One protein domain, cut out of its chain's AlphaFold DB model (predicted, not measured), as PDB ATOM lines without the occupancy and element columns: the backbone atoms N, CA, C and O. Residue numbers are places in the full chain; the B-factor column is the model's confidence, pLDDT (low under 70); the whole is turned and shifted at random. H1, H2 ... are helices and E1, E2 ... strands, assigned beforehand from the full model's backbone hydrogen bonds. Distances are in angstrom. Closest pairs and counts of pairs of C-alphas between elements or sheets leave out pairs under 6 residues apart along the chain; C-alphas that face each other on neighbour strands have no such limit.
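AT A GLANCE: This is residues 2 to 80 of the 80 residues of the protein "Lumazine-binding domain-containing protein" of bacterium CG_4_10_14_0_2_um_filter_48_144 (UniProt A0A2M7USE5). A single strongly twisted sheet of five strands makes the body, with a long tail, residues 2 to 10, sticking out from it and the short helix H1 grazing the sheet. The 79 printed residues hold E1, E2, E3, E4, E5 and H1 along the chain; the order across the sheet is E1, E2, E5, E4, E3, all antiparallel. The class is mostly strand, with under half of the residues in named elements. The whole is only just loose, close to compact, with a radius of gyration of the C-alphas of 14.1 A and spans of 45 by 32 by 21 A.

IN THESE COORDINATES: Start at C-alpha 2, (-27.247, -48.315, -11.261), and pass residues 2 to 22, which hold no named element. Find C-alpha 23 at (-12.298, -48.847, -53.079), where E1, residues 23 to 28, begins. Then come E2, residues 32 to 37, 16.3 A long; E3, residues 49 to 52; E4, residues 55 to 62, 18.4 A; and E5, residues 66 to 71, 16.5 A. H1, residues 73 to 77, ends at C-alpha 77, (-0.762, -48.160, -38.853).

HOW THE PARTS SIT: Look first at the hairpin E1 and E2, with N 27 and O 33 at 2.8 A. E2 and E5 are antiparallel at 155 degrees, with N 34 and O 69 at 2.9 A. E4 bends by 52 degrees at residue 58: its residues 59 to 62 pair with E5, N 60 and O 68 at 2.8 A, and its residues 55 to 58 with E3, N 57 and O 50 at 2.7 A. E3, E4 and E5 form a meander, each the antiparallel neighbour of the one before; with E2, the neighbour of E5, they form a Greek key, four strands in a row whose first neighbours the fourth. H1 only grazes the sheet with residues 73 to 76; its O i to N i+4 pair is within hydrogen-bond range.

THE WHOLE: The C-alphas of Lys 2 and Lys 24, the two farthest apart, are 46.6 A from each other. The printed part has no cut, and the link E2 to E3 is long. Confidence is under 70 in residues 2 to 15 and 74 to 80.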
ATOM      1  N   LYS A   2     -26.541 -48.024  -9.999       29.94
ATOM      2  CA  LYS A   2     -27.247 -48.315 -11.261       29.94
ATOM      3  C   LYS A   2     -26.344 -48.962 -12.322       29.94
ATOM      4  O   LYS A   2     -25.518 -48.284 -12.921       29.94
ATOM      5  N   THR A   3     -26.560 -50.241 -12.612       32.62
ATOM      6  CA  THR A   3     -26.030 -50.921 -13.802       32.62
ATOM      7  C   THR A   3     -26.786 -50.410 -15.031       32.62
ATOM      8  O   THR A   3     -27.938 -50.775 -15.265       32.62
ATOM      9  N   ALA A   4     -26.173 -49.521 -15.810       37.12
ATOM     10  CA  ALA A   4     -26.723 -49.063 -17.082       37.12
ATOM     11  C   ALA A   4     -26.506 -50.143 -18.156       37.12
ATOM     12  O   ALA A   4     -25.579 -50.071 -18.959       37.12
ATOM     13  N   TYR A   5     -27.353 -51.175 -18.169       45.19
ATOM     14  CA  TYR A   5     -27.420 -52.099 -19.298       45.19
ATOM     15  C   TYR A   5     -28.134 -51.380 -20.450       45.19
ATOM     16  O   TYR A   5     -29.349 -51.175 -20.413       45.19
ATOM     17  N   CYS A   6     -27.374 -50.937 -21.455       38.84
ATOM     18  CA  CYS A   6     -27.910 -50.359 -22.685       38.84
ATOM     19  C   CYS A   6     -28.730 -51.433 -23.420       38.84
ATOM     20  O   CYS A   6     -28.193 -52.236 -24.177       38.84
ATOM     21  N   ARG A   7     -30.049 -51.480 -23.184       47.50
ATOM     22  CA  ARG A   7     -30.989 -52.472 -23.751       47.50
ATOM     23  C   ARG A   7     -31.202 -52.346 -25.276       47.50
ATOM     24  O   ARG A   7     -32.232 -52.778 -25.784       47.50
ATOM     25  N   ARG A   8     -30.278 -51.736 -26.029       48.75
ATOM     26  CA  ARG A   8     -30.457 -51.477 -27.469       48.75
ATOM     27  C   ARG A   8     -29.166 -51.548 -28.294       48.75
ATOM     28  O   ARG A   8     -28.944 -50.714 -29.162       48.75
ATOM     29  N   CYS A   9     -28.339 -52.566 -28.060       43.75
ATOM     30  CA  CYS A   9     -27.228 -52.922 -28.951       43.75
ATOM     31  C   CYS A   9     -27.555 -54.222 -29.706       43.75
ATOM     32  O   CYS A   9     -27.207 -55.305 -29.255       43.75
ATOM     33  N   THR A  10     -28.256 -54.130 -30.842       50.62
ATOM     34  CA  THR A  10     -28.680 -55.296 -31.656       50.62
ATOM     35  C   THR A  10     -27.759 -55.583 -32.850       50.62
ATOM     36  O   THR A  10     -28.125 -56.344 -33.736       50.62
ATOM     37  N   TYR A  11     -26.568 -54.984 -32.921       54.19
ATOM     38  CA  TYR A  11     -25.647 -55.221 -34.036       54.19
ATOM     39  C   TYR A  11     -24.307 -55.728 -33.519       54.19
ATOM     40  O   TYR A  11     -23.399 -54.959 -33.218       54.19
ATOM     41  N   ILE A  12     -24.214 -57.051 -33.408       60.88
ATOM     42  CA  ILE A  12     -22.944 -57.765 -33.293       60.88
ATOM     43  C   ILE A  12     -22.414 -57.965 -34.714       60.88
ATOM     44  O   ILE A  12     -23.165 -58.349 -35.613       60.88
ATOM     45  N   PHE A  13     -21.128 -57.685 -34.931       60.28
ATOM     46  CA  PHE A  13     -20.484 -57.975 -36.206       60.28
ATOM     47  C   PHE A  13     -20.328 -59.494 -36.329       60.28
ATOM     48  O   PHE A  13     -19.530 -60.096 -35.619       60.28
ATOM     49  N   THR A  14     -21.122 -60.130 -37.190       65.56
ATOM     50  CA  THR A  14     -21.229 -61.600 -37.268       65.56
ATOM     51  C   THR A  14     -20.025 -62.280 -37.921       65.56
ATOM     52  O   THR A  14     -20.005 -63.499 -38.039       65.56
ATOM     53  N   GLY A  15     -19.039 -61.513 -38.399       65.25
ATOM     54  CA  GLY A  15     -17.897 -62.036 -39.155       65.25
ATOM     55  C   GLY A  15     -18.245 -62.526 -40.567       65.25
ATOM     56  O   GLY A  15     -17.363 -62.978 -41.290       65.25
ATOM     57  N   ILE A  16     -19.507 -62.412 -40.999       72.88
ATOM     58  CA  ILE A  16     -19.950 -62.846 -42.327       72.88
ATOM     59  C   ILE A  16     -19.698 -61.727 -43.339       72.88
ATOM     60  O   ILE A  16     -20.271 -60.639 -43.246       72.88
ATOM     61  N   ILE A  17     -18.878 -62.004 -44.355       72.69
ATOM     62  CA  ILE A  17     -18.645 -61.071 -45.462       72.69
ATOM     63  C   ILE A  17     -19.905 -61.017 -46.332       72.69
ATOM     64  O   ILE A  17     -20.175 -61.916 -47.122       72.69
ATOM     65  N   THR A  18     -20.695 -59.950 -46.192       75.69
ATOM     66  CA  THR A  18     -21.965 -59.794 -46.930       75.69
ATOM     67  C   THR A  18     -21.777 -59.191 -48.327       75.69
ATOM     68  O   THR A  18     -22.654 -59.312 -49.179       75.69
ATOM     69  N   ALA A  19     -20.660 -58.502 -48.578       77.69
ATOM     70  CA  ALA A  19     -20.328 -57.959 -49.893       77.69
ATOM     71  C   ALA A  19     -18.822 -57.717 -50.042       77.69
ATOM     72  O   ALA A  19     -18.170 -57.238 -49.116       77.69
ATOM     73  N   ALA A  20     -18.304 -57.965 -51.243       77.69
ATOM     74  CA  ALA A  20     -16.973 -57.550 -51.665       77.69
ATOM     75  C   ALA A  20     -17.113 -56.471 -52.746       77.69
ATOM     76  O   ALA A  20     -17.778 -56.672 -53.762       77.69
ATOM     77  N   THR A  21     -16.520 -55.303 -52.517       83.44
ATOM     78  CA  THR A  21     -16.558 -54.175 -53.458       83.44
ATOM     79  C   THR A  21     -15.195 -53.503 -53.536       83.44
ATOM     80  O   THR A  21     -14.317 -53.764 -52.716       83.44
ATOM     81  N   ARG A  22     -15.000 -52.653 -54.548       83.75
ATOM     82  CA  ARG A  22     -13.740 -51.933 -54.744       83.75
ATOM     83  C   ARG A  22     -13.759 -50.579 -54.040       83.75
ATOM     84  O   ARG A  22     -14.763 -49.862 -54.061       83.75
ATOM     85  N   VAL A  23     -12.608 -50.220 -53.483       88.12
ATOM     86  CA  VAL A  23     -12.298 -48.847 -53.079       88.12
ATOM     87  C   VAL A  23     -12.146 -48.010 -54.348       88.12
ATOM     88  O   VAL A  23     -11.420 -48.395 -55.263       88.12
ATOM     89  N   LYS A  24     -12.880 -46.899 -54.428       89.25
ATOM     90  CA  LYS A  24     -12.853 -45.974 -55.569       89.25
ATOM     91  C   LYS A  24     -11.809 -44.886 -55.383       89.25
ATOM     92  O   LYS A  24     -11.136 -44.531 -56.340       89.25
ATOM     93  N   GLU A  25     -11.685 -44.378 -54.164       87.38
ATOM     94  CA  GLU A  25     -10.798 -43.261 -53.858       87.38
ATOM     95  C   GLU A  25     -10.328 -43.340 -52.405       87.38
ATOM     96  O   GLU A  25     -11.083 -43.747 -51.516       87.38
ATOM     97  N   VAL A  26      -9.083 -42.931 -52.164       87.50
ATOM     98  CA  VAL A  26      -8.525 -42.745 -50.822       87.50
ATOM     99  C   VAL A  26      -7.935 -41.346 -50.748       87.50
ATOM    100  O   VAL A  26      -6.937 -41.053 -51.403       87.50
ATOM    101  N   ARG A  27      -8.538 -40.480 -49.934       87.50
ATOM    102  CA  ARG A  27      -8.089 -39.099 -49.732       87.50
ATOM    103  C   ARG A  27      -7.331 -39.021 -48.416       87.50
ATOM    104  O   ARG A  27      -7.869 -39.350 -47.356       87.50
ATOM    105  N   ARG A  28      -6.070 -38.600 -48.486       81.50
ATOM    106  CA  ARG A  28      -5.190 -38.431 -47.322       81.50
ATOM    107  C   ARG A  28      -5.159 -36.964 -46.901       81.50
ATOM    108  O   ARG A  28      -4.790 -36.106 -47.693       81.50
ATOM    109  N   GLY A  29      -5.531 -36.697 -45.652       78.12
ATOM    110  CA  GLY A  29      -5.382 -35.400 -44.989       78.12
ATOM    111  C   GLY A  29      -5.024 -35.596 -43.511       78.12
ATOM    112  O   GLY A  29      -4.322 -36.544 -43.172       78.12
ATOM    113  N   LYS A  30      -5.562 -34.763 -42.605       76.56
ATOM    114  CA  LYS A  30      -5.495 -35.015 -41.142       76.56
ATOM    115  C   LYS A  30      -6.184 -36.330 -40.733       76.56
ATOM    116  O   LYS A  30      -5.836 -36.936 -39.725       76.56
ATOM    117  N   SER A  31      -7.155 -36.768 -41.527       80.12
ATOM    118  CA  SER A  31      -7.807 -38.074 -41.441       80.12
ATOM    119  C   SER A  31      -7.842 -38.694 -42.836       80.12
ATOM    120  O   SER A  31      -7.716 -37.988 -43.840       80.12
ATOM    121  N   PHE A  32      -7.986 -40.012 -42.902       85.44
ATOM    122  CA  PHE A  32      -8.083 -40.745 -44.155       85.44
ATOM    123  C   PHE A  32      -9.549 -40.936 -44.504       85.44
ATOM    124  O   PHE A  32     -10.287 -41.552 -43.740       85.44
ATOM    125  N   PHE A  33      -9.960 -40.442 -45.661       89.06
ATOM    126  CA  PHE A  33     -11.301 -40.675 -46.182       89.06
ATOM    127  C   PHE A  33     -11.217 -41.742 -47.260       89.06
ATOM    128  O   PHE A  33     -10.453 -41.610 -48.216       89.06
ATOM    129  N   VAL A  34     -11.980 -42.815 -47.091       89.56
ATOM    130  CA  VAL A  34     -12.026 -43.925 -48.040       89.56
ATOM    131  C   VAL A  34     -13.419 -43.966 -48.639       89.56
ATOM    132  O   VAL A  34     -14.413 -44.140 -47.930       89.56
ATOM    133  N   VAL A  35     -13.477 -43.807 -49.956       91.19
ATOM    134  CA  VAL A  35     -14.708 -43.895 -50.736       91.19
ATOM    135  C   VAL A  35     -14.797 -45.297 -51.314       91.19
ATOM    136  O   VAL A  35     -13.954 -45.724 -52.107       91.19
ATOM    137  N   VAL A  36     -15.834 -46.024 -50.922       90.19
ATOM    138  CA  VAL A  36     -16.069 -47.415 -51.316       90.19
ATOM    139  C   VAL A  36     -17.319 -47.491 -52.182       90.19
ATOM    140  O   VAL A  36     -18.295 -46.763 -51.971       90.19
ATOM    141  N   GLN A  37     -17.305 -48.368 -53.183       90.31
ATOM    142  CA  GLN A  37     -18.484 -48.609 -54.006       90.31
ATOM    143  C   GLN A  37     -19.596 -49.266 -53.178       90.31
ATOM    144  O   GLN A  37     -19.394 -50.287 -52.529       90.31
ATOM    145  N   LYS A  38     -20.799 -48.694 -53.224       88.06
ATOM    146  CA  LYS A  38     -21.965 -49.215 -52.511       88.06
ATOM    147  C   LYS A  38     -22.555 -50.404 -53.281       88.06
ATOM    148  O   LYS A  38     -22.944 -50.225 -54.439       88.06
ATOM    149  N   PRO A  39     -22.700 -51.595 -52.670       85.06
ATOM    150  CA  PRO A  39     -23.478 -52.675 -53.268       85.06
ATOM    151  C   PRO A  39     -24.920 -52.221 -53.530       85.06
ATOM    152  O   PRO A  39     -25.531 -51.546 -52.695       85.06
ATOM    153  N   ARG A  40     -25.501 -52.608 -54.673       80.00
ATOM    154  CA  ARG A  40     -26.887 -52.233 -55.020       80.00
ATOM    155  C   ARG A  40     -27.899 -52.749 -53.991       80.00
ATOM    156  O   ARG A  40     -28.828 -52.028 -53.650       80.00
ATOM    157  N   ALA A  41     -27.659 -53.940 -53.443       80.69
ATOM    158  CA  ALA A  41     -28.502 -54.569 -52.428       80.69
ATOM    159  C   ALA A  41     -28.436 -53.900 -51.039       80.69
ATOM    160  O   ALA A  41     -29.270 -54.184 -50.184       80.69
ATOM    161  N   TRP A  42     -27.461 -53.018 -50.781       82.25
ATOM    162  CA  TRP A  42     -27.271 -52.435 -49.453       82.25
ATOM    163  C   TRP A  42     -28.062 -51.135 -49.265       82.25
ATOM    164  O   TRP A  42     -27.872 -50.143 -49.985       82.25
ATOM    165  N   LYS A  43     -28.898 -51.126 -48.220       81.62
ATOM    166  CA  LYS A  43     -29.555 -49.932 -47.672       81.62
ATOM    167  C   LYS A  43     -28.724 -49.394 -46.503       81.62
ATOM    168  O   LYS A  43     -28.964 -49.730 -45.350       81.62
ATOM    169  N   LEU A  44     -27.719 -48.577 -46.816       83.94
ATOM    170  CA  LEU A  44     -26.910 -47.878 -45.814       83.94
ATOM    171  C   LEU A  44     -27.570 -46.556 -45.406       83.94
ATOM    172  O   LEU A  44     -28.204 -45.891 -46.225       83.94
ATOM    173  N   ARG A  45     -27.379 -46.156 -44.146       85.69
ATOM    174  CA  ARG A  45     -27.776 -44.843 -43.615       85.69
ATOM    175  C   ARG A  45     -26.543 -44.111 -43.098       85.69
ATOM    176  O   ARG A  45     -25.595 -44.741 -42.637       85.69
ATOM    177  N   LYS A  46     -26.548 -42.780 -43.170       87.31
ATOM    178  CA  LYS A  46     -25.489 -41.962 -42.569       87.31
ATOM    179  C   LYS A  46     -25.442 -42.238 -41.061       87.31
ATOM    180  O   LYS A  46     -26.491 -42.278 -40.423       87.31
ATOM    181  N   GLY A  47     -24.248 -42.470 -40.522       85.12
ATOM    182  CA  GLY A  47     -24.046 -42.899 -39.135       85.12
ATOM    183  C   GLY A  47     -24.193 -44.407 -38.895       85.12
ATOM    184  O   GLY A  47     -24.046 -44.841 -37.760       85.12
ATOM    185  N   ALA A  48     -24.461 -45.216 -39.927       84.81
ATOM    186  CA  ALA A  48     -24.443 -46.669 -39.787       84.81
ATOM    187  C   ALA A  48     -23.016 -47.187 -39.557       84.81
ATOM    188  O   ALA A  48     -22.055 -46.675 -40.141       84.81
ATOM    189  N   SER A  49     -22.901 -48.233 -38.743       85.19
ATOM    190  CA  SER A  49     -21.656 -48.969 -38.531       85.19
ATOM    191  C   SER A  49     -21.500 -50.053 -39.596       85.19
ATOM    192  O   SER A  49     -22.402 -50.862 -39.811       85.19
ATOM    193  N   VAL A  50     -20.351 -50.072 -40.261       86.19
ATOM    194  CA  VAL A  50     -19.958 -51.071 -41.262       86.19
ATOM    195  C   VAL A  50     -18.538 -51.516 -40.952       86.19
ATOM    196  O   VAL A  50     -17.716 -50.676 -40.610       86.19
ATOM    197  N   ALA A  51     -18.211 -52.800 -41.077       84.44
ATOM    198  CA  ALA A  51     -16.814 -53.222 -41.040       84.44
ATOM    199  C   ALA A  51     -16.291 -53.404 -42.453       84.44
ATOM    200  O   ALA A  51     -16.891 -54.096 -43.279       84.44
ATOM    201  N   VAL A  52     -15.150 -52.783 -42.706       82.31
ATOM    202  CA  VAL A  52     -14.395 -52.934 -43.942       82.31
ATOM    203  C   VAL A  52     -13.113 -53.656 -43.561       82.31
ATOM    204  O   VAL A  52     -12.363 -53.161 -42.728       82.31
ATOM    205  N   GLN A  53     -12.906 -54.854 -44.113       77.00
ATOM    206  CA  GLN A  53     -11.769 -55.723 -43.768       77.00
ATOM    207  C   GLN A  53     -11.567 -55.894 -42.246       77.00
ATOM    208  O   GLN A  53     -10.460 -55.776 -41.744       77.00
ATOM    209  N   GLY A  54     -12.651 -56.114 -41.495       73.44
ATOM    210  CA  GLY A  54     -12.586 -56.309 -40.039       73.44
ATOM    211  C   GLY A  54     -12.512 -55.024 -39.205       73.44
ATOM    212  O   GLY A  54     -12.717 -55.080 -37.995       73.44
ATOM    213  N   VAL A  55     -12.327 -53.850 -39.819       81.88
ATOM    214  CA  VAL A  55     -12.286 -52.567 -39.100       81.88
ATOM    215  C   VAL A  55     -13.676 -51.941 -39.034       81.88
ATOM    216  O   VAL A  55     -14.227 -51.514 -40.054       81.88
ATOM    217  N   CYS A  56     -14.239 -51.846 -37.826       83.38
ATOM    218  CA  CYS A  56     -15.506 -51.152 -37.596       83.38
ATOM    219  C   CYS A  56     -15.369 -49.662 -37.934       83.38
ATOM    220  O   CYS A  56     -14.533 -48.949 -37.383       83.38
ATOM    221  N   SER A  57     -16.208 -49.205 -38.853       85.44
ATOM    222  CA  SER A  57     -16.161 -47.880 -39.455       85.44
ATOM    223  C   SER A  57     -17.545 -47.257 -39.461       85.44
ATOM    224  O   SER A  57     -18.553 -47.935 -39.662       85.44
ATOM    225  N   THR A  58     -17.607 -45.943 -39.267       89.00
ATOM    226  CA  THR A  58     -18.874 -45.206 -39.319       89.00
ATOM    227  C   THR A  58     -19.032 -44.545 -40.678       89.00
ATOM    228  O   THR A  58     -18.147 -43.816 -41.134       89.00
ATOM    229  N   VAL A  59     -20.175 -44.772 -41.322       90.69
ATOM    230  CA  VAL A  59     -20.490 -44.171 -42.619       90.69
ATOM    231  C   VAL A  59     -20.742 -42.675 -42.452       90.69
ATOM    232  O   VAL A  59     -21.716 -42.260 -41.815       90.69
ATOM    233  N   ARG A  60     -19.877 -41.852 -43.048       90.81
ATOM    234  CA  ARG A  60     -19.936 -40.391 -42.942       90.81
ATOM    235  C   ARG A  60     -20.749 -39.755 -44.057       90.81
ATOM    236  O   ARG A  60     -21.497 -38.811 -43.794       90.81
ATOM    237  N   ASN A  61     -20.639 -40.286 -45.269       89.69
ATOM    238  CA  ASN A  61     -21.407 -39.810 -46.410       89.69
ATOM    239  C   ASN A  61     -21.884 -40.972 -47.282       89.69
ATOM    240  O   ASN A  61     -21.240 -42.020 -47.333       89.69
ATOM    241  N   ILE A  62     -23.030 -40.801 -47.939       90.38
ATOM    242  CA  ILE A  62     -23.616 -41.810 -48.826       90.38
ATOM    243  C   ILE A  62     -24.121 -41.112 -50.075       90.38
ATOM    244  O   ILE A  62     -24.907 -40.172 -49.994       90.38
ATOM    245  N   THR A  63     -23.717 -41.647 -51.216       88.12
ATOM    246  CA  THR A  63     -24.185 -41.257 -52.544       88.12
ATOM    247  C   THR A  63     -24.937 -42.438 -53.174       88.12
ATOM    248  O   THR A  63     -24.939 -43.556 -52.648       88.12
ATOM    249  N   SER A  64     -25.582 -42.223 -54.322       83.69
ATOM    250  CA  SER A  64     -26.336 -43.252 -55.057       83.69
ATOM    251  C   SER A  64     -25.528 -44.533 -55.333       83.69
ATOM    252  O   SER A  64     -26.084 -45.631 -55.273       83.69
ATOM    253  N   GLY A  65     -24.214 -44.418 -55.562       87.56
ATOM    254  CA  GLY A  65     -23.332 -45.546 -55.892       87.56
ATOM    255  C   GLY A  65     -22.131 -45.760 -54.967       87.56
ATOM    256  O   GLY A  65     -21.391 -46.723 -55.164       87.56
ATOM    257  N   THR A  66     -21.909 -44.903 -53.972       90.38
ATOM    258  CA  THR A  66     -20.721 -44.951 -53.104       90.38
ATOM    259  C   THR A  66     -21.062 -44.581 -51.668       90.38
ATOM    260  O   THR A  66     -22.086 -43.957 -51.395       90.38
ATOM    261  N   PHE A  67     -20.208 -44.981 -50.737       91.69
ATOM    262  CA  PHE A  67     -20.241 -44.500 -49.365       91.69
ATOM    263  C   PHE A  67     -18.831 -44.136 -48.911       91.69
ATOM    264  O   PHE A  67     -17.843 -44.684 -49.400       91.69
ATOM    265  N   GLU A  68     -18.750 -43.189 -47.989       91.75
ATOM    266  CA  GLU A  68     -17.503 -42.682 -47.439       91.75
ATOM    267  C   GLU A  68     -17.386 -43.068 -45.967       91.75
ATOM    268  O   GLU A  68     -18.329 -42.900 -45.182       91.75
ATOM    269  N   VAL A  69     -16.204 -43.544 -45.595       90.94
ATOM    270  CA  VAL A  69     -15.803 -43.812 -44.213       90.94
ATOM    271  C   VAL A  69     -14.531 -43.034 -43.891       90.94
ATOM    272  O   VAL A  69     -13.712 -42.769 -44.774       90.94
ATOM    273  N   ALA A  70     -14.375 -42.652 -42.626       88.06
ATOM    274  CA  ALA A  70     -13.204 -41.932 -42.143       88.06
ATOM    275  C   ALA A  70     -12.388 -42.816 -41.192       88.06
ATOM    276  O   ALA A  70     -12.945 -43.385 -40.255       88.06
ATOM    277  N   TYR A  71     -11.077 -42.880 -41.415       85.00
ATOM    278  CA  TYR A  71     -10.111 -43.557 -40.555       85.00
ATOM    279  C   TYR A  71      -9.123 -42.553 -39.974       85.00
ATOM    280  O   TYR A  71      -8.670 -41.621 -40.649       85.00
ATOM    281  N   MET A  72      -8.755 -42.763 -38.715       82.31
ATOM    282  CA  MET A  72      -7.655 -42.034 -38.099       82.31
ATOM    283  C   MET A  72      -6.324 -42.666 -38.536       82.31
ATOM    284  O   MET A  72      -6.266 -43.876 -38.772       82.31
ATOM    285  N   PRO A  73      -5.244 -41.876 -38.664       70.44
ATOM    286  CA  PRO A  73      -3.936 -42.381 -39.086       70.44
ATOM    287  C   PRO A  73      -3.411 -43.526 -38.203       70.44
ATOM    288  O   PRO A  73      -2.702 -44.401 -38.692       70.44
ATOM    289  N   GLU A  74      -3.785 -43.555 -36.922       66.12
ATOM    290  CA  GLU A  74      -3.421 -44.623 -35.983       66.12
ATOM    291  C   GLU A  74      -4.081 -45.963 -36.334       66.12
ATOM    292  O   GLU A  74      -3.424 -47.001 -36.282       66.12
ATOM    293  N   THR A  75      -5.336 -45.940 -36.795       64.88
ATOM    294  CA  THR A  75      -6.092 -47.130 -37.225       64.88
ATOM    295  C   THR A  75      -5.475 -47.787 -38.462       64.88
ATOM    296  O   THR A  75      -5.562 -48.995 -38.633       64.88
ATOM    297  N   LEU A  76      -4.816 -47.006 -39.321       64.81
ATOM    298  CA  LEU A  76      -4.173 -47.519 -40.535       64.81
ATOM    299  C   LEU A  76      -2.747 -48.024 -40.311       64.81
ATOM    300  O   LEU A  76      -2.237 -48.764 -41.148       64.81
ATOM    301  N   LYS A  77      -2.095 -47.643 -39.204       60.66
ATOM    302  CA  LYS A  77      -0.762 -48.160 -38.853       60.66
ATOM    303  C   LYS A  77      -0.803 -49.606 -38.352       60.66
ATOM    304  O   LYS A  77       0.220 -50.281 -38.416       60.66
ATOM    305  N   LYS A  78      -1.955 -50.072 -37.867       54.81
ATOM    306  CA  LYS A  78      -2.201 -51.464 -37.471       54.81
ATOM    307  C   LYS A  78      -3.622 -51.874 -37.877       54.81
ATOM    308  O   LYS A  78      -4.519 -51.800 -37.038       54.81
ATOM    309  N   PRO A  79      -3.856 -52.276 -39.138       53.91
ATOM    310  CA  PRO A  79      -5.023 -53.101 -39.416       53.91
ATOM    311  C   PRO A  79      -4.869 -54.394 -38.597       53.91
ATOM    312  O   PRO A  79      -3.801 -55.006 -38.633       53.91
ATOM    313  N   LEU A  80      -5.875 -54.709 -37.774       47.28
ATOM    314  CA  LEU A  80      -5.948 -55.950 -36.990       47.28
ATOM    315  C   LEU A  80      -5.870 -57.183 -37.894       47.28
ATOM    316  O   LEU A  80      -6.469 -57.132 -38.994       47.28
TER     317      LEU A  80